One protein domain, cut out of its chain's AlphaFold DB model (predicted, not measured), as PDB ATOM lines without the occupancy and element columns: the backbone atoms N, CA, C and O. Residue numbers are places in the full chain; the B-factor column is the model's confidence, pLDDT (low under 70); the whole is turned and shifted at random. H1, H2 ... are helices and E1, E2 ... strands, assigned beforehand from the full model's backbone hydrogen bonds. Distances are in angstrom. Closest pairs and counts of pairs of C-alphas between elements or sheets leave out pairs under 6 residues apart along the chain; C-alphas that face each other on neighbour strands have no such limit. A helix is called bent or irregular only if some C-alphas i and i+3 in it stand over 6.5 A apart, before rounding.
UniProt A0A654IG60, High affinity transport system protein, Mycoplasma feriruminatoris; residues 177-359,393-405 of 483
ATOM      1  N   LEU A 177    -123.745 -56.865  79.946       98.00
ATOM      2  CA  LEU A 177    -123.350 -58.158  80.510       98.00
ATOM      3  C   LEU A 177    -121.857 -58.227  80.856       98.00
ATOM      4  O   LEU A 177    -121.476 -58.969  81.763       98.00
ATOM      5  N   ARG A 178    -121.003 -57.459  80.164       98.06
ATOM      6  CA  ARG A 178    -119.588 -57.277  80.543       98.06
ATOM      7  C   ARG A 178    -119.471 -56.420  81.800       98.06
ATOM      8  O   ARG A 178    -118.784 -56.818  82.731       98.06
ATOM      9  N   LYS A 179    -120.243 -55.337  81.899       97.81
ATOM     10  CA  LYS A 179    -120.304 -54.496  83.107       97.81
ATOM     11  C   LYS A 179    -120.774 -55.264  84.345       97.81
ATOM     12  O   LYS A 179    -120.215 -55.059  85.418       97.81
ATOM     13  N   LEU A 180    -121.751 -56.167  84.204       97.19
ATOM     14  CA  LEU A 180    -122.147 -57.067  85.297       97.19
ATOM     15  C   LEU A 180    -120.990 -57.973  85.741       97.19
ATOM     16  O   LEU A 180    -120.780 -58.152  86.936       97.19
ATOM     17  N   ALA A 181    -120.234 -58.531  84.793       97.94
ATOM     18  CA  ALA A 181    -119.073 -59.367  85.092       97.94
ATOM     19  C   ALA A 181    -117.943 -58.585  85.777       97.94
ATOM     20  O   ALA A 181    -117.355 -59.085  86.735       97.94
ATOM     21  N   ASP A 182    -117.682 -57.352  85.346       97.12
ATOM     22  CA  ASP A 182    -116.694 -56.478  85.978       97.12
ATOM     23  C   ASP A 182    -117.093 -56.119  87.412       97.12
ATOM     24  O   ASP A 182    -116.258 -56.158  88.314       97.12
ATOM     25  N   GLU A 183    -118.369 -55.804  87.648       97.31
ATOM     26  CA  GLU A 183    -118.863 -55.517  88.994       97.31
ATOM     27  C   GLU A 183    -118.838 -56.763  89.887       97.31
ATOM     28  O   GLU A 183    -118.399 -56.681  91.031       97.31
ATOM     29  N   ASN A 184    -119.190 -57.934  89.351       96.31
ATOM     30  CA  ASN A 184    -119.030 -59.211  90.042       96.31
ATOM     31  C   ASN A 184    -117.567 -59.446  90.475       96.31
ATOM     32  O   ASN A 184    -117.289 -59.695  91.648       96.31
ATOM     33  N   ASN A 185    -116.611 -59.274  89.553       95.56
ATOM     34  CA  ASN A 185    -115.184 -59.418  89.851       95.56
ATOM     35  C   ASN A 185    -114.722 -58.460  90.962       95.56
ATOM     36  O   ASN A 185    -113.929 -58.857  91.813       95.56
ATOM     37  N   LYS A 186    -115.222 -57.216  90.991       94.81
ATOM     38  CA  LYS A 186    -114.922 -56.268  92.079       94.81
ATOM     39  C   LYS A 186    -115.512 -56.730  93.407       94.81
ATOM     40  O   LYS A 186    -114.797 -56.749  94.406       94.81
ATOM     41  N   LYS A 187    -116.792 -57.115  93.413       92.62
ATOM     42  CA  LYS A 187    -117.519 -57.525  94.621       92.62
ATOM     43  C   LYS A 187    -116.892 -58.744  95.277       92.62
ATOM     44  O   LYS A 187    -116.742 -58.770  96.494       92.62
ATOM     45  N   TRP A 188    -116.465 -59.724  94.489       88.19
ATOM     46  CA  TRP A 188    -115.776 -60.903  95.010       88.19
ATOM     47  C   TRP A 188    -114.478 -60.578  95.744       88.19
ATOM     48  O   TRP A 188    -114.214 -61.159  96.795       88.19
ATOM     49  N   LEU A 189    -113.702 -59.619  95.241       89.94
ATOM     50  CA  LEU A 189    -112.420 -59.249  95.836       89.94
ATOM     51  C   LEU A 189    -112.555 -58.469  97.154       89.94
ATOM     52  O   LEU A 189    -111.572 -58.375  97.890       89.94
ATOM     53  N   GLU A 190    -113.749 -57.975  97.512       89.56
ATOM     54  CA  GLU A 190    -114.002 -57.304  98.803       89.56
ATOM     55  C   GLU A 190    -113.682 -58.216 100.008       89.56
ATOM     56  O   GLU A 190    -113.316 -57.730 101.079       89.56
ATOM     57  N   TYR A 191    -113.745 -59.541  99.822       86.81
ATOM     58  CA  TYR A 191    -113.447 -60.544 100.851       86.81
ATOM     59  C   TYR A 191    -112.149 -61.322 100.584       86.81
ATOM     60  O   TYR A 191    -111.881 -62.330 101.236       86.81
ATOM     61  N   GLY A 192    -111.305 -60.838  99.671       87.94
ATOM     62  CA  GLY A 192    -110.102 -61.533  99.217       87.94
ATOM     63  C   GLY A 192    -110.375 -62.502  98.067       87.94
ATOM     64  O   GLY A 192    -111.462 -62.539  97.500       87.94
ATOM     65  N   GLU A 193    -109.363 -63.278  97.702       90.00
ATOM     66  CA  GLU A 193    -109.410 -64.156  96.532       90.00
ATOM     67  C   GLU A 193    -110.025 -65.520  96.881       90.00
ATOM     68  O   GLU A 193    -109.703 -66.115  97.912       90.00
ATOM     69  N   TYR A 194    -110.899 -66.045  96.022       90.81
ATOM     70  CA  TYR A 194    -111.335 -67.440  96.118       90.81
ATOM     71  C   TYR A 194    -110.218 -68.327  95.525       90.81
ATOM     72  O   TYR A 194    -109.713 -67.999  94.454       90.81
ATOM     73  N   PRO A 195    -109.801 -69.445  96.156       91.94
ATOM     74  CA  PRO A 195    -110.481 -70.212  97.201       91.94
ATOM     75  C   PRO A 195    -110.130 -69.856  98.651       91.94
ATOM     76  O   PRO A 195    -110.593 -70.566  99.537       91.94
ATOM     77  N   ASP A 196    -109.386 -68.792  98.953       91.38
ATOM     78  CA  ASP A 196    -108.933 -68.482 100.327       91.38
ATOM     79  C   ASP A 196    -110.042 -67.939 101.256       91.38
ATOM     80  O   ASP A 196    -109.813 -67.665 102.438       91.38
ATOM     81  N   TRP A 197    -111.272 -67.809 100.755       90.69
ATOM     82  CA  TRP A 197    -112.432 -67.287 101.486       90.69
ATOM     83  C   TRP A 197    -112.723 -67.985 102.821       90.69
ATOM     84  O   TRP A 197    -113.199 -67.327 103.747       90.69
ATOM     85  N   TYR A 198    -112.368 -69.265 102.986       89.56
ATOM     86  CA  TYR A 198    -112.515 -69.980 104.260       89.56
ATOM     87  C   TYR A 198    -111.800 -69.277 105.427       89.56
ATOM     88  O   TYR A 198    -112.213 -69.419 106.572       89.56
ATOM     89  N   ALA A 199    -110.731 -68.516 105.162       88.12
ATOM     90  CA  ALA A 199    -109.988 -67.778 106.183       88.12
ATOM     91  C   ALA A 199    -110.672 -66.462 106.599       88.12
ATOM     92  O   ALA A 199    -110.231 -65.795 107.538       88.12
ATOM     93  N   LYS A 200    -111.724 -66.065 105.877       86.06
ATOM     94  CA  LYS A 200    -112.559 -64.882 106.131       86.06
ATOM     95  C   LYS A 200    -113.964 -65.243 106.598       86.06
ATOM     96  O   LYS A 200    -114.693 -64.361 107.055       86.06
ATOM     97  N   GLU A 201    -114.324 -66.521 106.497       85.50
ATOM     98  CA  GLU A 201    -115.499 -67.074 107.157       85.50
ATOM     99  C   GLU A 201    -115.344 -66.956 108.672       85.50
ATOM    100  O   GLU A 201    -114.293 -67.252 109.239       85.50
ATOM    101  N   VAL A 202    -116.412 -66.553 109.350       66.19
ATOM    102  CA  VAL A 202    -116.468 -66.581 110.811       66.19
ATOM    103  C   VAL A 202    -117.714 -67.332 111.239       66.19
ATOM    104  O   VAL A 202    -118.788 -67.147 110.672       66.19
ATOM    105  N   ASN A 203    -117.590 -68.118 112.305       52.72
ATOM    106  CA  ASN A 203    -118.737 -68.558 113.089       52.72
ATOM    107  C   ASN A 203    -119.261 -67.345 113.898       52.72
ATOM    108  O   ASN A 203    -118.830 -67.133 115.029       52.72
ATOM    109  N   GLY A 204    -120.109 -66.491 113.306       50.50
ATOM    110  CA  GLY A 204    -120.835 -65.414 114.011       50.50
ATOM    111  C   GLY A 204    -120.731 -63.990 113.431       50.50
ATOM    112  O   GLY A 204    -119.863 -63.674 112.615       50.50
ATOM    113  N   ASN A 205    -121.619 -63.103 113.906       44.16
ATOM    114  CA  ASN A 205    -121.864 -61.754 113.371       44.16
ATOM    115  C   ASN A 205    -120.668 -60.797 113.551       44.16
ATOM    116  O   ASN A 205    -120.055 -60.693 114.613       44.16
ATOM    117  N   GLY A 206    -120.305 -60.067 112.505       48.59
ATOM    118  CA  GLY A 206    -119.341 -58.967 112.552       48.59
ATOM    119  C   GLY A 206    -119.167 -58.354 111.167       48.59
ATOM    120  O   GLY A 206    -119.385 -59.014 110.159       48.59
ATOM    121  N   THR A 207    -118.820 -57.076 111.131       47.03
ATOM    122  CA  THR A 207    -119.124 -56.163 110.017       47.03
ATOM    123  C   THR A 207    -118.171 -56.222 108.815       47.03
ATOM    124  O   THR A 207    -118.506 -55.675 107.776       47.03
ATOM    125  N   ASN A 208    -117.050 -56.951 108.905       55.28
ATOM    126  CA  ASN A 208    -116.088 -57.184 107.809       55.28
ATOM    127  C   ASN A 208    -115.887 -58.690 107.539       55.28
ATOM    128  O   ASN A 208    -114.755 -59.165 107.423       55.28
ATOM    129  N   LYS A 209    -116.974 -59.471 107.551       75.38
ATOM    130  CA  LYS A 209    -116.919 -60.941 107.571       75.38
ATOM    131  C   LYS A 209    -117.721 -61.558 106.432       75.38
ATOM    132  O   LYS A 209    -118.796 -61.068 106.091       75.38
ATOM    133  N   LEU A 210    -117.203 -62.659 105.893       88.00
ATOM    134  CA  LEU A 210    -117.890 -63.470 104.896       88.00
ATOM    135  C   LEU A 210    -118.808 -64.478 105.614       88.00
ATOM    136  O   LEU A 210    -118.346 -65.258 106.444       88.00
ATOM    137  N   ASN A 211    -120.110 -64.438 105.334       89.94
ATOM    138  CA  ASN A 211    -121.143 -65.182 106.053       89.94
ATOM    139  C   ASN A 211    -121.764 -66.278 105.180       89.94
ATOM    140  O   ASN A 211    -122.526 -65.980 104.257       89.94
ATOM    141  N   PHE A 212    -121.478 -67.538 105.512       90.44
ATOM    142  CA  PHE A 212    -122.076 -68.707 104.873       90.44
ATOM    143  C   PHE A 212    -123.262 -69.223 105.700       90.44
ATOM    144  O   PHE A 212    -123.065 -69.764 106.787       90.44
ATOM    145  N   ASP A 213    -124.489 -69.121 105.182       87.88
ATOM    146  CA  ASP A 213    -125.731 -69.494 105.896       87.88
ATOM    147  C   ASP A 213    -126.004 -71.017 105.947       87.88
ATOM    148  O   ASP A 213    -127.096 -71.482 106.286       87.88
ATOM    149  N   GLY A 214    -125.003 -71.822 105.588       87.25
ATOM    150  CA  GLY A 214    -125.127 -73.264 105.391       87.25
ATOM    151  C   GLY A 214    -125.469 -73.661 103.953       87.25
ATOM    152  O   GLY A 214    -125.300 -74.828 103.618       87.25
ATOM    153  N   SER A 215    -125.873 -72.713 103.104       89.75
ATOM    154  CA  SER A 215    -126.214 -72.923 101.693       89.75
ATOM    155  C   SER A 215    -125.413 -72.004 100.762       89.75
ATOM    156  O   SER A 215    -124.915 -72.448  99.728       89.75
ATOM    157  N   LYS A 216    -125.240 -70.730 101.135       92.56
ATOM    158  CA  LYS A 216    -124.596 -69.694 100.317       92.56
ATOM    159  C   LYS A 216    -123.933 -68.592 101.146       92.56
ATOM    160  O   LYS A 216    -124.262 -68.379 102.312       92.56
ATOM    161  N   TYR A 217    -123.032 -67.847 100.513       93.44
ATOM    162  CA  TYR A 217    -122.450 -66.613 101.031       93.44
ATOM    163  C   TYR A 217    -123.424 -65.449 100.863       93.44
ATOM    164  O   TYR A 217    -123.621 -64.934  99.764       93.44
ATOM    165  N   THR A 218    -124.044 -65.027 101.961       92.75
ATOM    166  CA  THR A 218    -125.149 -64.050 101.943       92.75
ATOM    167  C   THR A 218    -124.708 -62.629 101.584       92.75
ATOM    168  O   THR A 218    -125.513 -61.855 101.079       92.75
ATOM    169  N   ASN A 219    -123.423 -62.308 101.753       93.12
ATOM    170  CA  ASN A 219    -122.828 -61.001 101.440       93.12
ATOM    171  C   ASN A 219    -123.025 -60.552  99.986       93.12
ATOM    172  O   ASN A 219    -123.028 -59.356  99.696       93.12
ATOM    173  N   PHE A 220    -123.164 -61.508  99.069       95.06
ATOM    174  CA  PHE A 220    -123.244 -61.242  97.635       95.06
ATOM    175  C   PHE A 220    -124.667 -61.009  97.133       95.06
ATOM    176  O   PHE A 220    -124.861 -60.761  95.947       95.06
ATOM    177  N   TYR A 221    -125.656 -61.043  98.022       94.81
ATOM    178  CA  TYR A 221    -127.061 -60.862  97.685       94.81
ATOM    179  C   TYR A 221    -127.571 -59.525  98.217       94.81
ATOM    180  O   TYR A 221    -127.173 -59.059  99.286       94.81
ATOM    181  N   LYS A 222    -128.473 -58.898  97.468       93.69
ATOM    182  CA  LYS A 222    -129.194 -57.715  97.928       93.69
ATOM    183  C   LYS A 222    -130.190 -58.104  99.011       93.69
ATOM    184  O   LYS A 222    -130.798 -59.173  98.974       93.69
ATOM    185  N   ASN A 223    -130.391 -57.206  99.970       89.25
ATOM    186  CA  ASN A 223    -131.313 -57.457 101.066       89.25
ATOM    187  C   ASN A 223    -132.778 -57.353 100.603       89.25
ATOM    188  O   ASN A 223    -133.310 -56.248 100.437       89.25
ATOM    189  N   GLY A 224    -133.409 -58.510 100.409       89.75
ATOM    190  CA  GLY A 224    -134.830 -58.655 100.087       89.75
ATOM    191  C   GLY A 224    -135.213 -58.358  98.635       89.75
ATOM    192  O   GLY A 224    -136.376 -58.521  98.277       89.75
ATOM    193  N   ASP A 225    -134.266 -57.943  97.791       93.88
ATOM    194  CA  ASP A 225    -134.546 -57.722  96.373       93.88
ATOM    195  C   ASP A 225    -134.567 -59.071  95.646       93.88
ATOM    196  O   ASP A 225    -133.636 -59.873  95.760       93.88
ATOM    197  N   LEU A 226    -135.644 -59.310  94.903       95.69
ATOM    198  CA  LEU A 226    -135.904 -60.557  94.192       95.69
ATOM    199  C   LEU A 226    -135.790 -60.359  92.682       95.69
ATOM    200  O   LEU A 226    -136.012 -59.265  92.162       95.69
ATOM    201  N   THR A 227    -135.497 -61.447  91.980       96.69
ATOM    202  CA  THR A 227    -135.444 -61.505  90.520       96.69
ATOM    203  C   THR A 227    -136.151 -62.755  89.999       96.69
ATOM    204  O   THR A 227    -136.132 -63.810  90.644       96.69
ATOM    205  N   TYR A 228    -136.770 -62.638  88.822       97.19
ATOM    206  CA  TYR A 228    -137.312 -63.783  88.090       97.19
ATOM    207  C   TYR A 228    -136.260 -64.512  87.267       97.19
ATOM    208  O   TYR A 228    -136.599 -65.503  86.622       97.19
ATOM    209  N   VAL A 229    -135.021 -64.018  87.221       97.12
ATOM    210  CA  VAL A 229    -134.033 -64.509  86.269       97.12
ATOM    211  C   VAL A 229    -132.764 -65.014  86.921       97.12
ATOM    212  O   VAL A 229    -132.370 -64.616  88.012       97.12
ATOM    213  N   TYR A 230    -132.085 -65.868  86.174       96.75
ATOM    214  CA  TYR A 230    -130.698 -66.231  86.407       96.75
ATOM    215  C   TYR A 230    -129.943 -66.225  85.076       96.75
ATOM    216  O   TYR A 230    -130.536 -66.077  84.000       96.75
ATOM    217  N   ARG A 231    -128.617 -66.347  85.144       98.06
ATOM    218  CA  ARG A 231    -127.728 -66.317  83.980       98.06
ATOM    219  C   ARG A 231    -126.695 -67.426  84.087       98.06
ATOM    220  O   ARG A 231    -126.394 -67.911  85.174       98.06
ATOM    221  N   GLY A 232    -126.122 -67.776  82.945       98.38
ATOM    222  CA  GLY A 232    -124.804 -68.385  82.897       98.38
ATOM    223  C   GLY A 232    -123.711 -67.318  82.925       98.38
ATOM    224  O   GLY A 232    -123.957 -66.125  82.725       98.38
ATOM    225  N   ALA A 233    -122.483 -67.773  83.104       98.56
ATOM    226  CA  ALA A 233    -121.268 -66.988  83.058       98.56
ATOM    227  C   ALA A 233    -120.216 -67.674  82.178       98.56
ATOM    228  O   ALA A 233    -120.173 -68.904  82.042       98.56
ATOM    229  N   ILE A 234    -119.353 -66.850  81.582       98.88
ATOM    230  CA  ILE A 234    -118.086 -67.277  80.993       98.88
ATOM    231  C   ILE A 234    -116.987 -66.914  81.977       98.88
ATOM    232  O   ILE A 234    -116.725 -65.736  82.218       98.88
ATOM    233  N   LEU A 235    -116.349 -67.925  82.551       98.81
ATOM    234  CA  LEU A 235    -115.226 -67.766  83.466       98.81
ATOM    235  C   LEU A 235    -113.914 -67.860  82.689       98.81
ATOM    236  O   LEU A 235    -113.814 -68.666  81.766       98.81
ATOM    237  N   ILE A 236    -112.910 -67.071  83.071       98.81
ATOM    238  CA  ILE A 236    -111.567 -67.101  82.487       98.81
ATOM    239  C   ILE A 236    -110.494 -67.254  83.565       98.81
ATOM    240  O   ILE A 236    -110.548 -66.589  84.597       98.81
ATOM    241  N   ALA A 237    -109.517 -68.126  83.319       98.19
ATOM    242  CA  ALA A 237    -108.469 -68.486  84.268       98.19
ATOM    243  C   ALA A 237    -107.063 -68.250  83.709       98.19
ATOM    244  O   ALA A 237    -106.771 -68.553  82.550       98.19
ATOM    245  N   GLY A 238    -106.163 -67.769  84.558       97.25
ATOM    246  CA  GLY A 238    -104.757 -67.595  84.214       97.25
ATOM    247  C   GLY A 238    -104.147 -66.371  84.871       97.25
ATOM    248  O   GLY A 238    -104.783 -65.719  85.700       97.25
ATOM    249  N   THR A 239    -102.917 -66.059  84.479       96.44
ATOM    250  CA  THR A 239    -102.268 -64.789  84.799       96.44
ATOM    251  C   THR A 239    -103.006 -63.643  84.114       96.44
ATOM    252  O   THR A 239    -103.787 -63.855  83.182       96.44
ATOM    253  N   GLU A 240    -102.741 -62.416  84.548       95.69
ATOM    254  CA  GLU A 240    -103.310 -61.224  83.921       95.69
ATOM    255  C   GLU A 240    -103.076 -61.199  82.398       95.69
ATOM    256  O   GLU A 240    -104.029 -61.045  81.639       95.69
ATOM    257  N   ASP A 241    -101.851 -61.478  81.938       96.50
ATOM    258  CA  ASP A 241    -101.510 -61.508  80.507       96.50
ATOM    259  C   ASP A 241    -102.313 -62.562  79.728       96.50
ATOM    260  O   ASP A 241    -102.799 -62.304  78.623       96.50
ATOM    261  N   GLN A 242    -102.499 -63.752  80.305       97.50
ATOM    262  CA  GLN A 242    -103.275 -64.824  79.677       97.50
ATOM    263  C   GLN A 242    -104.758 -64.462  79.587       97.50
ATOM    264  O   GLN A 242    -105.387 -64.677  78.551       97.50
ATOM    265  N   ARG A 243    -105.323 -63.874  80.648       98.25
ATOM    266  CA  ARG A 243    -106.717 -63.420  80.645       98.25
ATOM    267  C   ARG A 243    -106.922 -62.247  79.688       98.25
ATOM    268  O   ARG A 243    -107.904 -62.252  78.955       98.25
ATOM    269  N   ASN A 244    -105.976 -61.312  79.615       98.19
ATOM    270  CA  ASN A 244    -105.994 -60.211  78.649       98.19
ATOM    271  C   ASN A 244    -105.936 -60.718  77.206       98.19
ATOM    272  O   ASN A 244    -106.647 -60.198  76.348       98.19
ATOM    273  N   LYS A 245    -105.165 -61.779  76.935       98.44
ATOM    274  CA  LYS A 245    -105.205 -62.453  75.633       98.44
ATOM    275  C   LYS A 245    -106.596 -63.021  75.328       98.44
ATOM    276  O   LYS A 245    -107.100 -62.790  74.233       98.44
ATOM    277  N   ILE A 246    -107.230 -63.717  76.273       98.81
ATOM    278  CA  ILE A 246    -108.583 -64.270  76.075       98.81
ATOM    279  C   ILE A 246    -109.605 -63.150  75.834       98.81
ATOM    280  O   ILE A 246    -110.424 -63.253  74.922       98.81
ATOM    281  N   ILE A 247    -109.538 -62.066  76.616       98.81
ATOM    282  CA  ILE A 247    -110.384 -60.875  76.443       98.81
ATOM    283  C   ILE A 247    -110.172 -60.271  75.054       98.81
ATOM    284  O   ILE A 247    -111.142 -59.925  74.389       98.81
ATOM    285  N   LYS A 248    -108.926 -60.189  74.581       98.56
ATOM    286  CA  LYS A 248    -108.627 -59.699  73.237       98.56
ATOM    287  C   LYS A 248    -109.192 -60.609  72.148       98.56
ATOM    288  O   LYS A 248    -109.794 -60.106  71.206       98.56
ATOM    289  N   ASP A 249    -109.024 -61.925  72.268       98.75
ATOM    290  CA  ASP A 249    -109.575 -62.888  71.306       98.75
ATOM    291  C   ASP A 249    -111.116 -62.793  71.252       98.75
ATOM    292  O   ASP A 249    -111.710 -62.901  70.179       98.75
ATOM    293  N   TRP A 250    -111.756 -62.521  72.395       98.81
ATOM    294  CA  TRP A 250    -113.181 -62.203  72.495       98.81
ATOM    295  C   TRP A 250    -113.519 -60.880  71.793       98.81
ATOM    296  O   TRP A 250    -114.256 -60.876  70.817       98.81
ATOM    297  N   GLU A 251    -112.935 -59.755  72.206       98.38
ATOM    298  CA  GLU A 251    -113.275 -58.422  71.680       98.38
ATOM    299  C   GLU A 251    -112.972 -58.251  70.183       98.38
ATOM    300  O   GLU A 251    -113.733 -57.584  69.475       98.38
ATOM    301  N   ASP A 252    -111.915 -58.905  69.693       98.38
ATOM    302  CA  ASP A 252    -111.555 -58.981  68.273       98.38
ATOM    303  C   ASP A 252    -112.421 -60.002  67.495       98.38
ATOM    304  O   ASP A 252    -112.264 -60.142  66.282       98.38
ATOM    305  N   LYS A 253    -113.315 -60.739  68.169       98.50
ATOM    306  CA  LYS A 253    -114.167 -61.810  67.619       98.50
ATOM    307  C   LYS A 253    -113.388 -62.933  66.920       98.50
ATOM    308  O   LYS A 253    -113.854 -63.526  65.945       98.50
ATOM    309  N   LYS A 254    -112.210 -63.279  67.437       98.56
ATOM    310  CA  LYS A 254    -111.334 -64.334  66.908       98.56
ATOM    311  C   LYS A 254    -111.693 -65.692  67.497       98.56
ATOM    312  O   LYS A 254    -110.980 -66.220  68.345       98.56
ATOM    313  N   TRP A 255    -112.794 -66.279  67.025       98.69
ATOM    314  CA  TRP A 255    -113.298 -67.564  67.531       98.69
ATOM    315  C   TRP A 255    -112.228 -68.663  67.595       98.69
ATOM    316  O   TRP A 255    -112.117 -69.346  68.609       98.69
ATOM    317  N   GLU A 256    -111.427 -68.817  66.535       98.38
ATOM    318  CA  GLU A 256    -110.425 -69.885  66.472       98.38
ATOM    319  C   GLU A 256    -109.295 -69.711  67.488       98.38
ATOM    320  O   GLU A 256    -108.768 -70.710  67.972       98.38
ATOM    321  N   ASP A 257    -108.929 -68.473  67.819       98.62
ATOM    322  CA  ASP A 257    -107.931 -68.191  68.852       98.62
ATOM    323  C   ASP A 257    -108.558 -68.332  70.240       98.62
ATOM    324  O   ASP A 257    -107.976 -68.962  71.123       98.62
ATOM    325  N   PHE A 258    -109.792 -67.847  70.399       98.88
ATOM    326  CA  PHE A 258    -110.552 -67.929  71.639       98.88
ATOM    327  C   PHE A 258    -110.717 -69.382  72.108       98.88
ATOM    328  O   PHE A 258    -110.301 -69.706  73.221       98.88
ATOM    329  N   ILE A 259    -111.230 -70.281  71.257       98.56
ATOM    330  CA  ILE A 259    -111.468 -71.694  71.612       98.56
ATOM    331  C   ILE A 259    -110.176 -72.464  71.936       98.56
ATOM    332  O   ILE A 259    -110.188 -73.361  72.779       98.56
ATOM    333  N   LYS A 260    -109.040 -72.092  71.328       97.81
ATOM    334  CA  LYS A 260    -107.728 -72.721  71.579       97.81
ATOM    335  C   LYS A 260    -107.156 -72.411  72.966       97.81
ATOM    336  O   LYS A 260    -106.267 -73.132  73.411       97.81
ATOM    337  N   ASN A 261    -107.679 -71.407  73.678       98.12
ATOM    338  CA  ASN A 261    -107.355 -71.190  75.097       98.12
ATOM    339  C   ASN A 261    -107.922 -72.297  76.011       98.12
ATOM    340  O   ASN A 261    -107.586 -72.371  77.192       98.12
ATOM    341  N   GLY A 262    -108.755 -73.176  75.457       98.06
ATOM    342  CA  GLY A 262    -109.268 -74.364  76.106       98.06
ATOM    343  C   GLY A 262    -110.536 -74.098  76.905       98.06
ATOM    344  O   GLY A 262    -110.586 -73.180  77.721       98.06
ATOM    345  N   ILE A 263    -111.557 -74.923  76.677       98.69
ATOM    346  CA  ILE A 263    -112.890 -74.770  77.270       98.69
ATOM    347  C   ILE A 263    -113.214 -75.993  78.123       98.69
ATOM    348  O   ILE A 263    -113.010 -77.125  77.684       98.69
ATOM    349  N   VAL A 264    -113.773 -75.773  79.311       98.44
ATOM    350  CA  VAL A 264    -114.330 -76.827  80.164       98.44
ATOM    351  C   VAL A 264    -115.821 -76.623  80.434       98.44
ATOM    352  O   VAL A 264    -116.263 -75.514  80.736       98.44
ATOM    353  N   TYR A 265    -116.588 -77.712  80.340       98.31
ATOM    354  CA  TYR A 265    -118.007 -77.766  80.703       98.31
ATOM    355  C   TYR A 265    -118.415 -79.172  81.170       98.31
ATOM    356  O   TYR A 265    -117.879 -80.186  80.711       98.31
ATOM    357  N   GLU A 266    -119.410 -79.245  82.060       96.69
ATOM    358  CA  GLU A 266    -119.832 -80.519  82.655       96.69
ATOM    359  C   GLU A 266    -120.851 -81.263  81.781       96.69
ATOM    360  O   GLU A 266    -120.651 -82.425  81.446       96.69
ATOM    361  N   LYS A 267    -121.964 -80.621  81.406       95.25
ATOM    362  CA  LYS A 267    -123.092 -81.294  80.739       95.25
ATOM    363  C   LYS A 267    -123.681 -80.423  79.645       95.25
ATOM    364  O   LYS A 267    -124.067 -79.289  79.907       95.25
ATOM    365  N   THR A 268    -123.889 -80.999  78.464       95.88
ATOM    366  CA  THR A 268    -124.550 -80.319  77.335       95.88
ATOM    367  C   THR A 268    -126.036 -80.050  77.587       95.88
ATOM    368  O   THR A 268    -126.630 -79.157  76.986       95.88
ATOM    369  N   SER A 269    -126.649 -80.790  78.517       92.44
ATOM    370  CA  SER A 269    -128.018 -80.544  78.972       92.44
ATOM    371  C   SER A 269    -128.132 -79.416  80.002       92.44
ATOM    372  O   SER A 269    -129.248 -79.095  80.398       92.44
ATOM    373  N   SER A 270    -127.017 -78.851  80.484       93.81
ATOM    374  CA  SER A 270    -127.059 -77.730  81.424       93.81
ATOM    375  C   SER A 270    -127.484 -76.455  80.706       93.81
ATOM    376  O   SER A 270    -126.934 -76.107  79.662       93.81
ATOM    377  N   ALA A 271    -128.454 -75.748  81.275       94.69
ATOM    378  CA  ALA A 271    -128.923 -74.494  80.718       94.69
ATOM    379  C   ALA A 271    -127.874 -73.386  80.938       94.69
ATOM    380  O   ALA A 271    -127.194 -72.987  79.991       94.69
ATOM    381  N   GLY A 272    -127.656 -72.992  82.197       94.88
ATOM    382  CA  GLY A 272    -126.694 -71.957  82.581       94.88
ATOM    383  C   GLY A 272    -125.234 -72.402  82.629       94.88
ATOM    384  O   GLY A 272    -124.377 -71.549  82.782       94.88
ATOM    385  N   GLY A 273    -124.923 -73.686  82.412       96.75
ATOM    386  CA  GLY A 273    -123.547 -74.198  82.298       96.75
ATOM    387  C   GLY A 273    -123.169 -74.735  80.912       96.75
ATOM    388  O   GLY A 273    -122.126 -75.372  80.776       96.75
ATOM    389  N   TYR A 274    -124.020 -74.554  79.895       98.38
ATOM    390  CA  TYR A 274    -123.681 -74.906  78.512       98.38
ATOM    391  C   TYR A 274    -124.541 -74.174  77.474       98.38
ATOM    392  O   TYR A 274    -124.017 -73.443  76.630       98.38
ATOM    393  N   LYS A 275    -125.866 -74.373  77.491       98.31
ATOM    394  CA  LYS A 275    -126.746 -73.919  76.400       98.31
ATOM    395  C   LYS A 275    -126.724 -72.398  76.220       98.31
ATOM    396  O   LYS A 275    -126.686 -71.921  75.086       98.31
ATOM    397  N   TYR A 276    -126.706 -71.639  77.315       98.62
ATOM    398  CA  TYR A 276    -126.683 -70.175  77.249       98.62
ATOM    399  C   TYR A 276    -125.346 -69.643  76.734       98.62
ATOM    400  O   TYR A 276    -125.309 -68.664  75.989       98.62
ATOM    401  N   GLN A 277    -124.247 -70.315  77.073       98.81
ATOM    402  CA  GLN A 277    -122.909 -70.010  76.573       98.81
ATOM    403  C   GLN A 277    -122.811 -70.267  75.070       98.81
ATOM    404  O   GLN A 277    -122.325 -69.411  74.335       98.81
ATOM    405  N   VAL A 278    -123.354 -71.391  74.592       98.81
ATOM    406  CA  VAL A 278    -123.447 -71.693  73.155       98.81
ATOM    407  C   VAL A 278    -124.198 -70.588  72.411       98.81
ATOM    408  O   VAL A 278    -123.726 -70.095  71.385       98.81
ATOM    409  N   ALA A 279    -125.346 -70.162  72.939       98.81
ATOM    410  CA  ALA A 279    -126.149 -69.102  72.342       98.81
ATOM    411  C   ALA A 279    -125.452 -67.736  72.362       98.81
ATOM    412  O   ALA A 279    -125.545 -66.969  71.401       98.81
ATOM    413  N   LEU A 280    -124.736 -67.426  73.440       98.88
ATOM    414  CA  LEU A 280    -123.920 -66.223  73.542       98.88
ATOM    415  C   LEU A 280    -122.778 -66.232  72.515       98.88
ATOM    416  O   LEU A 280    -122.561 -65.233  71.834       98.88
ATOM    417  N   PHE A 281    -122.077 -67.353  72.354       98.88
ATOM    418  CA  PHE A 281    -120.978 -67.474  71.394       98.88
ATOM    419  C   PHE A 281    -121.466 -67.364  69.953       98.88
ATOM    420  O   PHE A 281    -120.859 -66.651  69.157       98.88
ATOM    421  N   ALA A 282    -122.603 -67.991  69.642       98.81
ATOM    422  CA  ALA A 282    -123.262 -67.856  68.348       98.81
ATOM    423  C   ALA A 282    -123.541 -66.378  68.012       98.81
ATOM    424  O   ALA A 282    -123.170 -65.902  66.939       98.81
ATOM    425  N   ARG A 283    -124.099 -65.615  68.966       98.44
ATOM    426  CA  ARG A 283    -124.312 -64.163  68.810       98.44
ATOM    427  C   ARG A 283    -123.013 -63.392  68.624       98.44
ATOM    428  O   ARG A 283    -122.924 -62.529  67.755       98.44
ATOM    429  N   HIS A 284    -122.024 -63.660  69.471       98.81
ATOM    430  CA  HIS A 284    -120.835 -62.827  69.562       98.81
ATOM    431  C   HIS A 284    -119.903 -63.008  68.360       98.81
ATOM    432  O   HIS A 284    -119.506 -62.026  67.724       98.81
ATOM    433  N   PHE A 285    -119.634 -64.265  68.006       98.69
ATOM    434  CA  PHE A 285    -118.733 -64.657  66.923       98.69
ATOM    435  C   PHE A 285    -119.434 -64.797  65.564       98.69
ATOM    436  O   PHE A 285    -118.804 -65.237  64.606       98.69
ATOM    437  N   ASN A 286    -120.713 -64.408  65.469       97.81
ATOM    438  CA  ASN A 286    -121.526 -64.485  64.253       97.81
ATOM    439  C   ASN A 286    -121.549 -65.900  63.644       97.81
ATOM    440  O   ASN A 286    -121.233 -66.107  62.473       97.81
ATOM    441  N   LYS A 287    -121.891 -66.878  64.483       98.38
ATOM    442  CA  LYS A 287    -121.994 -68.299  64.133       98.38
ATOM    443  C   LYS A 287    -123.395 -68.818  64.407       98.38
ATOM    444  O   LYS A 287    -124.128 -68.271  65.228       98.38
ATOM    445  N   SER A 288    -123.765 -69.914  63.760       98.56
ATOM    446  CA  SER A 288    -124.957 -70.669  64.133       98.56
ATOM    447  C   SER A 288    -124.744 -71.456  65.431       98.56
ATOM    448  O   SER A 288    -123.627 -71.831  65.794       98.56
ATOM    449  N   ILE A 289    -125.846 -71.775  66.115       98.44
ATOM    450  CA  ILE A 289    -125.844 -72.667  67.286       98.44
ATOM    451  C   ILE A 289    -125.221 -74.027  66.937       98.44
ATOM    452  O   ILE A 289    -124.455 -74.576  67.727       98.44
ATOM    453  N   SER A 290    -125.526 -74.566  65.754       98.44
ATOM    454  CA  SER A 290    -124.989 -75.842  65.273       98.44
ATOM    455  C   SER A 290    -123.482 -75.804  65.045       98.44
ATOM    456  O   SER A 290    -122.808 -76.766  65.399       98.44
ATOM    457  N   GLU A 291    -122.939 -74.710  64.502       98.62
ATOM    458  CA  GLU A 291    -121.487 -74.559  64.336       98.62
ATOM    459  C   GLU A 291    -120.776 -74.538  65.687       98.62
ATOM    460  O   GLU A 291    -119.820 -75.281  65.878       98.62
ATOM    461  N   ILE A 292    -121.276 -73.752  66.650       98.75
ATOM    462  CA  ILE A 292    -120.682 -73.697  67.992       98.75
ATOM    463  C   ILE A 292    -120.724 -75.074  68.667       98.75
ATOM    464  O   ILE A 292    -119.716 -75.514  69.213       98.75
ATOM    465  N   LYS A 293    -121.856 -75.790  68.597       98.56
ATOM    466  CA  LYS A 293    -121.954 -77.159  69.133       98.56
ATOM    467  C   LYS A 293    -120.977 -78.111  68.444       98.56
ATOM    468  O   LYS A 293    -120.277 -78.850  69.123       98.56
ATOM    469  N   SER A 294    -120.882 -78.059  67.115       98.44
ATOM    470  CA  SER A 294    -119.934 -78.880  66.353       98.44
ATOM    471  C   SER A 294    -118.482 -78.596  66.742       98.44
ATOM    472  O   SER A 294    -117.676 -79.520  66.804       98.44
ATOM    473  N   ASP A 295    -118.140 -77.341  67.025       98.50
ATOM    474  CA  ASP A 295    -116.796 -76.962  67.458       98.50
ATOM    475  C   ASP A 295    -116.496 -77.417  68.897       98.50
ATOM    476  O   ASP A 295    -115.374 -77.831  69.185       98.50
ATOM    477  N   LEU A 296    -117.491 -77.390  69.791       98.38
ATOM    478  CA  LEU A 296    -117.353 -77.806  71.194       98.38
ATOM    479  C   LEU A 296    -117.427 -79.324  71.411       98.38
ATOM    480  O   LEU A 296    -116.897 -79.820  72.404       98.38
ATOM    481  N   GLU A 297    -118.129 -80.055  70.547       97.38
ATOM    482  CA  GLU A 297    -118.409 -81.490  70.717       97.38
ATOM    483  C   GLU A 297    -117.709 -82.367  69.667       97.38
ATOM    484  O   GLU A 297    -117.537 -83.570  69.877       97.38
ATOM    485  N   GLY A 298    -117.309 -81.781  68.536       95.94
ATOM    486  CA  GLY A 298    -116.696 -82.478  67.412       95.94
ATOM    487  C   GLY A 298    -115.170 -82.563  67.474       95.94
ATOM    488  O   GLY A 298    -114.508 -82.083  68.391       95.94
ATOM    489  N   LYS A 299    -114.587 -83.169  66.433       96.12
ATOM    490  CA  LYS A 299    -113.150 -83.492  66.381       96.12
ATOM    491  C   LYS A 299    -112.232 -82.285  66.157       96.12
ATOM    492  O   LYS A 299    -111.067 -82.352  66.531       96.12
ATOM    493  N   LYS A 300    -112.724 -81.193  65.551       96.62
ATOM    494  CA  LYS A 300    -111.888 -80.051  65.110       96.62
ATOM    495  C   LYS A 300    -111.090 -79.428  66.262       96.62
ATOM    496  O   LYS A 300    -109.916 -79.113  66.086       96.62
ATOM    497  N   TYR A 301    -111.714 -79.280  67.431       97.00
ATOM    498  CA  TYR A 301    -111.099 -78.657  68.604       97.00
ATOM    499  C   TYR A 301    -111.021 -79.585  69.822       97.00
ATOM    500  O   TYR A 301    -110.674 -79.116  70.898       97.00
ATOM    501  N   GLU A 302    -111.277 -80.892  69.686       95.44
ATOM    502  CA  GLU A 302    -111.377 -81.835  70.819       95.44
ATOM    503  C   GLU A 302    -110.152 -81.826  71.759       95.44
ATOM    504  O   GLU A 302    -110.275 -82.005  72.977       95.44
ATOM    505  N   GLN A 303    -108.963 -81.553  71.216       95.06
ATOM    506  CA  GLN A 303    -107.720 -81.410  71.983       95.06
ATOM    507  C   GLN A 303    -107.696 -80.196  72.931       95.06
ATOM    508  O   GLN A 303    -106.891 -80.175  73.855       95.06
ATOM    509  N   TYR A 304    -108.582 -79.216  72.735       96.88
ATOM    510  CA  TYR A 304    -108.744 -78.023  73.572       96.88
ATOM    511  C   TYR A 304    -109.982 -78.092  74.482       96.88
ATOM    512  O   TYR A 304    -110.192 -77.203  75.300       96.88
ATOM    513  N   ILE A 305    -110.815 -79.131  74.369       97.25
ATOM    514  CA  ILE A 305    -112.075 -79.222  75.117       97.25
ATOM    515  C   ILE A 305    -111.976 -80.249  76.245       97.25
ATOM    516  O   ILE A 305    -111.627 -81.407  76.021       97.25
ATOM    517  N   VAL A 306    -112.362 -79.859  77.457       96.88
ATOM    518  CA  VAL A 306    -112.592 -80.761  78.592       96.88
ATOM    519  C   VAL A 306    -114.103 -80.912  78.783       96.88
ATOM    520  O   VAL A 306    -114.762 -80.063  79.379       96.88
ATOM    521  N   LYS A 307    -114.664 -81.988  78.226       95.44
ATOM    522  CA  LYS A 307    -116.098 -82.312  78.290       95.44
ATOM    523  C   LYS A 307    -116.391 -83.255  79.457       95.44
ATOM    524  O   LYS A 307    -115.593 -84.148  79.732       95.44
ATOM    525  N   GLY A 308    -117.550 -83.115  80.098       96.00
ATOM    526  CA  GLY A 308    -118.005 -84.079  81.108       96.00
ATOM    527  C   GLY A 308    -117.456 -83.850  82.517       96.00
ATOM    528  O   GLY A 308    -117.731 -84.654  83.403       96.00
ATOM    529  N   GLN A 309    -116.674 -82.791  82.735       95.38
ATOM    530  CA  GLN A 309    -116.019 -82.529  84.015       95.38
ATOM    531  C   GLN A 309    -116.483 -81.202  84.615       95.38
ATOM    532  O   GLN A 309    -116.778 -80.241  83.902       95.38
ATOM    533  N   LYS A 310    -116.542 -81.144  85.946       95.12
ATOM    534  CA  LYS A 310    -116.969 -79.947  86.672       95.12
ATOM    535  C   LYS A 310    -115.982 -78.811  86.445       95.12
ATOM    536  O   LYS A 310    -114.795 -78.952  86.734       95.12
ATOM    537  N   VAL A 311    -116.489 -77.650  86.038       96.88
ATOM    538  CA  VAL A 311    -115.677 -76.432  85.864       96.88
ATOM    539  C   VAL A 311    -114.940 -76.079  87.153       96.88
ATOM    540  O   VAL A 311    -113.731 -75.857  87.123       96.88
ATOM    541  N   SER A 312    -115.632 -76.161  88.294       95.44
ATOM    542  CA  SER A 312    -115.029 -75.959  89.617       95.44
ATOM    543  C   SER A 312    -113.840 -76.878  89.908       95.44
ATOM    544  O   SER A 312    -112.987 -76.528  90.714       95.44
ATOM    545  N   GLU A 313    -113.731 -78.040  89.272       95.12
ATOM    546  CA  GLU A 313    -112.649 -78.989  89.528       95.12
ATOM    547  C   GLU A 313    -111.501 -78.876  88.528       95.12
ATOM    548  O   GLU A 313    -110.420 -79.350  88.856       95.12
ATOM    549  N   GLN A 314    -111.692 -78.233  87.373       96.19
ATOM    550  CA  GLN A 314    -110.762 -78.321  86.237       96.19
ATOM    551  C   GLN A 314    -110.281 -76.983  85.677       96.19
ATOM    552  O   GLN A 314    -109.201 -76.921  85.092       96.19
ATOM    553  N   LEU A 315    -111.064 -75.913  85.823       97.81
ATOM    554  CA  LEU A 315    -110.729 -74.605  85.264       97.81
ATOM    555  C   LEU A 315    -109.382 -74.106  85.815       97.81
ATOM    556  O   LEU A 315    -109.188 -74.035  87.028       97.81
ATOM    557  N   GLY A 316    -108.450 -73.776  84.916       96.88
ATOM    558  CA  GLY A 316    -107.094 -73.353  85.267       96.88
ATOM    559  C   GLY A 316    -106.172 -74.482  85.746       96.88
ATOM    560  O   GLY A 316    -105.089 -74.193  86.247       96.88
ATOM    561  N   LYS A 317    -106.562 -75.760  85.612       95.50
ATOM    562  CA  LYS A 317    -105.725 -76.900  86.016       95.50
ATOM    563  C   LYS A 317    -105.132 -77.645  84.831       95.50
ATOM    564  O   LYS A 317    -105.846 -78.031  83.905       95.50
ATOM    565  N   LYS A 318    -103.825 -77.898  84.894       92.44
ATOM    566  CA  LYS A 318    -103.116 -78.673  83.872       92.44
ATOM    567  C   LYS A 318    -103.671 -80.098  83.801       92.44
ATOM    568  O   LYS A 318    -103.686 -80.810  84.802       92.44
ATOM    569  N   GLN A 319    -104.114 -80.502  82.618       89.62
ATOM    570  CA  GLN A 319    -104.634 -81.835  82.340       89.62
ATOM    571  C   GLN A 319    -103.462 -82.806  82.151       89.62
ATOM    572  O   GLN A 319    -102.511 -82.510  81.426       89.62
ATOM    573  N   SER A 320    -103.497 -83.945  82.842       78.50
ATOM    574  CA  SER A 320    -102.426 -84.951  82.804       78.50
ATOM    575  C   SER A 320    -102.500 -85.861  81.575       78.50
ATOM    576  O   SER A 320    -101.482 -86.399  81.149       78.50
ATOM    577  N   ASP A 321    -103.693 -86.025  81.010       75.06
ATOM    578  CA  ASP A 321    -104.044 -86.951  79.929       75.06
ATOM    579  C   ASP A 321    -104.006 -86.313  78.529       75.06
ATOM    580  O   ASP A 321    -103.960 -87.020  77.522       75.06
ATOM    581  N   LYS A 322    -103.991 -84.978  78.449       70.19
ATOM    582  CA  LYS A 322    -103.891 -84.207  77.202       70.19
ATOM    583  C   LYS A 322    -102.607 -83.394  77.206       70.19
ATOM    584  O   LYS A 322    -102.338 -82.690  78.175       70.19
ATOM    585  N   THR A 323    -101.831 -83.454  76.121       62.84
ATOM    586  CA  THR A 323    -100.559 -82.725  75.948       62.84
ATOM    587  C   THR A 323    -100.682 -81.261  76.374       62.84
ATOM    588  O   THR A 323    -101.162 -80.425  75.616       62.84
ATOM    589  N   SER A 324    -100.249 -80.964  77.602       76.06
ATOM    590  CA  SER A 324    -100.171 -79.628  78.207       76.06
ATOM    591  C   SER A 324    -101.429 -78.750  78.075       76.06
ATOM    592  O   SER A 324    -101.303 -77.525  78.041       76.06
ATOM    593  N   LEU A 325    -102.636 -79.328  78.019       92.50
ATOM    594  CA  LEU A 325    -103.862 -78.525  78.042       92.50
ATOM    595  C   LEU A 325    -104.108 -78.003  79.461       92.50
ATOM    596  O   LEU A 325    -104.184 -78.778  80.408       92.50
ATOM    597  N   THR A 326    -104.325 -76.701  79.594       96.31
ATOM    598  CA  THR A 326    -104.942 -76.092  80.777       96.31
ATOM    599  C   THR A 326    -106.193 -75.378  80.276       96.31
ATOM    600  O   THR A 326    -106.033 -74.397  79.553       96.31
ATOM    601  N   PRO A 327    -107.423 -75.841  80.573       97.69
ATOM    602  CA  PRO A 327    -108.622 -75.148  80.121       97.69
ATOM    603  C   PRO A 327    -108.700 -73.796  80.832       97.69
ATOM    604  O   PRO A 327    -108.754 -73.738  82.062       97.69
ATOM    605  N   ARG A 328    -108.677 -72.706  80.062       98.56
ATOM    606  CA  ARG A 328    -108.700 -71.336  80.594       98.56
ATOM    607  C   ARG A 328    -110.057 -70.670  80.485       98.56
ATOM    608  O   ARG A 328    -110.199 -69.562  80.980       98.56
ATOM    609  N   ILE A 329    -111.039 -71.318  79.868       98.88
ATOM    610  CA  ILE A 329    -112.412 -70.835  79.743       98.88
ATOM    611  C   ILE A 329    -113.349 -71.872  80.369       98.88
ATOM    612  O   ILE A 329    -113.259 -73.058  80.061       98.88
ATOM    613  N   GLY A 330    -114.251 -71.444  81.249       98.69
ATOM    614  CA  GLY A 330    -115.216 -72.317  81.924       98.69
ATOM    615  C   GLY A 330    -116.655 -71.857  81.727       98.69
ATOM    616  O   GLY A 330    -116.925 -70.656  81.766       98.69
ATOM    617  N   PHE A 331    -117.573 -72.805  81.525       98.69
ATOM    618  CA  PHE A 331    -119.016 -72.540  81.462       98.69
ATOM    619  C   PHE A 331    -119.690 -72.928  82.775       98.69
ATOM    620  O   PHE A 331    -119.716 -74.102  83.140       98.69
ATOM    621  N   ASP A 332    -120.249 -71.951  83.478       97.69
ATOM    622  CA  ASP A 332    -120.883 -72.181  84.776       97.69
ATOM    623  C   ASP A 332    -122.045 -71.208  84.990       97.69
ATOM    624  O   ASP A 332    -122.182 -70.242  84.240       97.69
ATOM    625  N   ASP A 333    -122.866 -71.448  86.006       97.00
ATOM    626  CA  ASP A 333    -123.922 -70.519  86.405       97.00
ATOM    627  C   ASP A 333    -123.323 -69.216  86.977       97.00
ATOM    628  O   ASP A 333    -122.259 -69.208  87.610       97.00
ATOM    629  N   GLU A 334    -124.007 -68.087  86.772       97.19
ATOM    630  CA  GLU A 334    -123.621 -66.808  87.373       97.19
ATOM    631  C   GLU A 334    -123.551 -66.940  88.895       97.19
ATOM    632  O   GLU A 334    -124.524 -67.300  89.553       97.19
ATOM    633  N   GLY A 335    -122.399 -66.600  89.475       94.69
ATOM    634  CA  GLY A 335    -122.260 -66.608  90.924       94.69
ATOM    635  C   GLY A 335    -122.037 -67.987  91.548       94.69
ATOM    636  O   GLY A 335    -122.220 -68.111  92.756       94.69
ATOM    637  N   SER A 336    -121.618 -69.010  90.796       93.38
ATOM    638  CA  SER A 336    -121.483 -70.388  91.309       93.38
ATOM    639  C   SER A 336    -120.597 -70.564  92.554       93.38
ATOM    640  O   SER A 336    -120.843 -71.429  93.403       93.38
ATOM    641  N   TYR A 337    -119.612 -69.688  92.735       89.50
ATOM    642  CA  TYR A 337    -118.771 -69.566  93.931       89.50
ATOM    643  C   TYR A 337    -119.584 -69.271  95.198       89.50
ATOM    644  O   TYR A 337    -119.226 -69.712  96.286       89.50
ATOM    645  N   ASN A 338    -120.709 -68.563  95.070       91.69
ATOM    646  CA  ASN A 338    -121.487 -68.081  96.207       91.69
ATOM    647  C   ASN A 338    -122.172 -69.215  96.967       91.69
ATOM    648  O   ASN A 338    -122.305 -69.131  98.179       91.69
ATOM    649  N   TRP A 339    -122.587 -70.280  96.284       91.56
ATOM    650  CA  TRP A 339    -123.122 -71.497  96.912       91.56
ATOM    651  C   TRP A 339    -122.107 -72.649  96.919       91.56
ATOM    652  O   TRP A 339    -122.409 -73.768  97.333       91.56
ATOM    653  N   THR A 340    -120.866 -72.382  96.507       92.00
ATOM    654  CA  THR A 340    -119.751 -73.321  96.622       92.00
ATOM    655  C   THR A 340    -118.882 -72.921  97.802       92.00
ATOM    656  O   THR A 340    -117.928 -72.160  97.664       92.00
ATOM    657  N   ARG A 341    -119.194 -73.467  98.982       91.38
ATOM    658  CA  ARG A 341    -118.427 -73.164 100.195       91.38
ATOM    659  C   ARG A 341    -116.936 -73.467 100.009       91.38
ATOM    660  O   ARG A 341    -116.556 -74.620  99.768       91.38
ATOM    661  N   SER A 342    -116.114 -72.445 100.198       91.31
ATOM    662  CA  SER A 342    -114.672 -72.551 100.346       91.31
ATOM    663  C   SER A 342    -114.323 -73.397 101.575       91.31
ATOM    664  O   SER A 342    -114.952 -73.322 102.630       91.31
ATOM    665  N   LYS A 343    -113.323 -74.265 101.427       89.50
ATOM    666  CA  LYS A 343    -112.769 -75.072 102.517       89.50
ATOM    667  C   LYS A 343    -111.266 -75.182 102.309       89.50
ATOM    668  O   LYS A 343    -110.844 -75.425 101.181       89.50
ATOM    669  N   LYS A 344    -110.499 -75.082 103.397       86.06
ATOM    670  CA  LYS A 344    -109.027 -75.083 103.401       86.06
ATOM    671  C   LYS A 344    -108.404 -76.165 102.512       86.06
ATOM    672  O   LYS A 344    -107.552 -75.867 101.686       86.06
ATOM    673  N   ASP A 345    -108.892 -77.397 102.633       83.62
ATOM    674  CA  ASP A 345    -108.313 -78.557 101.944       83.62
ATOM    675  C   ASP A 345    -109.028 -78.904 100.623       83.62
ATOM    676  O   ASP A 345    -108.828 -79.981 100.062       83.62
ATOM    677  N   LYS A 346    -109.900 -78.023 100.106       80.94
ATOM    678  CA  LYS A 346    -110.600 -78.239  98.829       80.94
ATOM    679  C   LYS A 346    -109.979 -77.420  97.701       80.94
ATOM    680  O   LYS A 346    -109.695 -76.240  97.842       80.94
ATOM    681  N   SER A 347    -109.857 -78.045  96.531       84.19
ATOM    682  CA  SER A 347    -109.246 -77.464  95.325       84.19
ATOM    683  C   SER A 347    -110.261 -76.918  94.314       84.19
ATOM    684  O   SER A 347    -109.945 -76.793  93.127       84.19
ATOM    685  N   LYS A 348    -111.498 -76.634  94.744       93.69
ATOM    686  CA  LYS A 348    -112.502 -76.054  93.844       93.69
ATOM    687  C   LYS A 348    -112.064 -74.653  93.425       93.69
ATOM    688  O   LYS A 348    -111.575 -73.920  94.273       93.69
ATOM    689  N   PHE A 349    -112.229 -74.318  92.147       94.31
ATOM    690  CA  PHE A 349    -111.821 -73.064  91.506       94.31
ATOM    691  C   PHE A 349    -110.412 -72.596  91.913       94.31
ATOM    692  O   PHE A 349    -110.180 -71.417  92.154       94.31
ATOM    693  N   LYS A 350    -109.474 -73.543  92.015       94.75
ATOM    694  CA  LYS A 350    -108.068 -73.286  92.337       94.75
ATOM    695  C   LYS A 350    -107.198 -73.640  91.125       94.75
ATOM    696  O   LYS A 350    -106.966 -74.836  90.920       94.75
ATOM    697  N   PRO A 351    -106.753 -72.660  90.317       95.56
ATOM    698  CA  PRO A 351    -105.781 -72.897  89.248       95.56
ATOM    699  C   PRO A 351    -104.494 -73.553  89.764       95.56
ATOM    700  O   PRO A 351    -104.165 -73.427  90.945       95.56
ATOM    701  N   THR A 352    -103.759 -74.250  88.892       93.19
ATOM    702  CA  THR A 352    -102.520 -74.958  89.282       93.19
ATOM    703  C   THR A 352    -101.479 -73.999  89.860       93.19
ATOM    704  O   THR A 352    -100.890 -74.300  90.892       93.19
ATOM    705  N   GLU A 353    -101.309 -72.831  89.240       93.25
ATOM    706  CA  GLU A 353    -100.313 -71.823  89.627       93.25
ATOM    707  C   GLU A 353    -100.904 -70.720  90.529       93.25
ATOM    708  O   GLU A 353    -100.420 -69.583  90.556       93.25
ATOM    709  N   PHE A 354    -101.988 -71.031  91.248       93.81
ATOM    710  CA  PHE A 354    -102.568 -70.132  92.241       93.81
ATOM    711  C   PHE A 354    -101.631 -69.972  93.443       93.81
ATOM    712  O   PHE A 354    -101.249 -70.955  94.082       93.81
ATOM    713  N   LYS A 355    -101.330 -68.726  93.802       92.88
ATOM    714  CA  LYS A 355    -100.561 -68.359  94.995       92.88
ATOM    715  C   LYS A 355    -101.515 -67.846  96.066       92.88
ATOM    716  O   LYS A 355    -102.194 -66.840  95.861       92.88
ATOM    717  N   SER A 356    -101.575 -68.542  97.199       88.44
ATOM    718  CA  SER A 356    -102.455 -68.174  98.310       88.44
ATOM    719  C   SER A 356    -102.003 -66.858  98.937       88.44
ATOM    720  O   SER A 356    -100.827 -66.646  99.232       88.44
ATOM    721  N   SER A 357    -102.969 -65.973  99.178       80.88
ATOM    722  CA  SER A 357    -102.742 -64.707  99.890       80.88
ATOM    723  C   SER A 357    -102.453 -64.911 101.381       80.88
ATOM    724  O   SER A 357    -102.048 -63.984 102.088       80.88
ATOM    725  N   LEU A 358    -102.704 -66.122 101.880       81.06
ATOM    726  CA  LEU A 358    -102.478 -66.512 103.263       81.06
ATOM    727  C   LEU A 358    -101.030 -66.949 103.495       81.06
ATOM    728  O   LEU A 358    -100.547 -66.821 104.617       81.06
ATOM    729  N   ASP A 359    -100.334 -67.391 102.446       73.38
ATOM    730  CA  ASP A 359     -98.973 -67.922 102.549       73.38
ATOM    731  C   ASP A 359     -97.963 -66.782 102.796       73.38
ATOM    732  O   ASP A 359     -97.097 -66.901 103.665       73.38
ATOM    733  N   ASN A 393    -101.647 -63.110  93.269       85.69
ATOM    734  CA  ASN A 393    -102.043 -64.504  93.447       85.69
ATOM    735  C   ASN A 393    -101.665 -65.436  92.277       85.69
ATOM    736  O   ASN A 393    -102.144 -66.565  92.222       85.69
ATOM    737  N   GLY A 394    -100.807 -65.009  91.344       91.56
ATOM    738  CA  GLY A 394    -100.406 -65.848  90.208       91.56
ATOM    739  C   GLY A 394    -101.552 -66.065  89.217       91.56
ATOM    740  O   GLY A 394    -102.066 -65.100  88.650       91.56
ATOM    741  N   GLU A 395    -101.935 -67.321  88.969       95.00
ATOM    742  CA  GLU A 395    -103.133 -67.622  88.176       95.00
ATOM    743  C   GLU A 395    -104.405 -67.541  89.035       95.00
ATOM    744  O   GLU A 395    -104.519 -68.201  90.065       95.00
ATOM    745  N   VAL A 396    -105.399 -66.784  88.567       96.00
ATOM    746  CA  VAL A 396    -106.701 -66.606  89.235       96.00
ATOM    747  C   VAL A 396    -107.847 -66.772  88.243       96.00
ATOM    748  O   VAL A 396    -107.624 -66.819  87.030       96.00
ATOM    749  N   ILE A 397    -109.078 -66.854  88.753       96.94
ATOM    750  CA  ILE A 397    -110.292 -66.943  87.940       96.94
ATOM    751  C   ILE A 397    -111.075 -65.631  88.027       96.94
ATOM    752  O   ILE A 397    -111.205 -65.027  89.091       96.94
ATOM    753  N   ARG A 398    -111.598 -65.183  86.887       97.19
ATOM    754  CA  ARG A 398    -112.469 -64.010  86.758       97.19
ATOM    755  C   ARG A 398    -113.667 -64.349  85.884       97.19
ATOM    756  O   ARG A 398    -113.612 -65.266  85.070       97.19
ATOM    757  N   THR A 399    -114.734 -63.580  86.010       98.38
ATOM    758  CA  THR A 399    -115.852 -63.615  85.067       98.38
ATOM    759  C   THR A 399    -115.523 -62.718  83.878       98.38
ATOM    760  O   THR A 399    -115.246 -61.538  84.068       98.38
ATOM    761  N   LEU A 400    -115.548 -63.258  82.660       98.75
ATOM    762  CA  LEU A 400    -115.411 -62.479  81.427       98.75
ATOM    763  C   LEU A 400    -116.712 -61.740  81.114       98.75
ATOM    764  O   LEU A 400    -116.702 -60.537  80.889       98.75
ATOM    765  N   THR A 401    -117.828 -62.468  81.067       98.75
ATOM    766  CA  THR A 401    -119.149 -61.935  80.716       98.75
ATOM    767  C   THR A 401    -120.259 -62.846  81.240       98.75
ATOM    768  O   THR A 401    -120.033 -64.042  81.445       98.75
ATOM    769  N   MET A 402    -121.455 -62.289  81.431       98.31
ATOM    770  CA  MET A 402    -122.674 -63.055  81.709       98.31
ATOM    771  C   MET A 402    -123.393 -63.438  80.408       98.31
ATOM    772  O   MET A 402    -123.136 -62.868  79.349       98.31
ATOM    773  N   THR A 403    -124.334 -64.379  80.472       98.69
ATOM    774  CA  THR A 403    -125.241 -64.675  79.354       98.69
ATOM    775  C   THR A 403    -126.504 -63.812  79.408       98.69
ATOM    776  O   THR A 403    -126.786 -63.117  80.394       98.69
ATOM    777  N   ASN A 404    -127.317 -63.889  78.348       98.19
ATOM    778  CA  ASN A 404    -128.702 -63.423  78.422       98.19
ATOM    779  C   ASN A 404    -129.430 -64.093  79.602       98.19
ATOM    780  O   ASN A 404    -129.092 -65.234  79.946       98.19
ATOM    781  N   PRO A 405    -130.397 -63.393  80.222       97.75
ATOM    782  CA  PRO A 405    -131.152 -63.940  81.329       97.75
ATOM    783  C   PRO A 405    -132.129 -64.998  80.833       97.75
ATOM    784  O   PRO A 405    -132.623 -64.925  79.709       97.75
TER     785      PRO A 405
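AT A GLANCE: This is residues 177 to 359 and 393 to 405 of the 483 residues of the protein "High affinity transport system protein" of Mycoplasma feriruminatoris (UniProt A0A654IG60). What does the domain look like? A strongly twisted sheet, E4 E3 E5 E2 E6, runs through the middle, with H3 and H5 over one face and H1 and the short H7 over the other. H4 and H6 lie towards one end of the longest axis, H2 and a long loop at the other, and residues 222 to 227 of E1 stick out. What is it made of? The 196 printed residues have eight named helices and six named strands, H1 H2 E1 E2 H3 H4 E3 H5 H6 E4 H7 E5 H8 E6; the sheet is mixed, and so is the class, helices and strands. It is compact, with a radius of gyration of the C-alphas of 16.7 A and spans of 52 by 39 by 28 A.

HOW THE PARTS SIT: Which strands are neighbours? E4, residues 305 to 307, is parallel to E3, residues 263 to 265 (N 306 to O 263, 2.8 A), and E3 to E5, residues 329 to 333 (N 264 to O 329, 2.9 A), within hydrogen-bond range. E2, residues 232 to 238, is antiparallel to E5 (N 235 to O 330, 2.9 A) and to E6, residues 396 to 402 (N 236 to O 398, 2.8 A). Which helices are on the sheet? H5, residues 271 to 284, lies over E5 and E2 at a height over the sheet of 8.4 A, its closest C-alphas to E2 being Gly 272 and Gly 232, 4.1 A. H3, residues 240 to 251, is on the same face over E2, with Arg 243 and Ile 236 closest at 6.4 A between C-alphas. On the opposite face H1, residues 177 to 189, runs along E6, with the C-alphas of Arg 178 and Thr 401 closest at 4.7 A. How do the helix backbones run? Every O i to N i+4 pair is within hydrogen-bond range in H3, against 8 of 9 in H1 and 8 of 10 in H5.

IN THESE COORDINATES: Where do the longer elements run? H1 starts at C-alpha 177 (-123.350, -58.158, 80.510) and spans 18.9 A, and E2 spans 20.1 A. E6 spans 18.0 A and ends at C-alpha 402 (-122.674, -63.055, 81.709). Is a helix irregular? H5, 18.1 A long, is: C-alphas 273 and 276 are 7.2 A apart.

THE WHOLE: How large is it? The two C-alphas farthest apart, Gly 206 and Lys 299, are 52.6 A apart. Where is it cut or uncertain? Residues 360 to 392 are not printed, with 10.2 A between C-alphas 359 and 393; pLDDT is under 70 at residues 202 to 208 and 323.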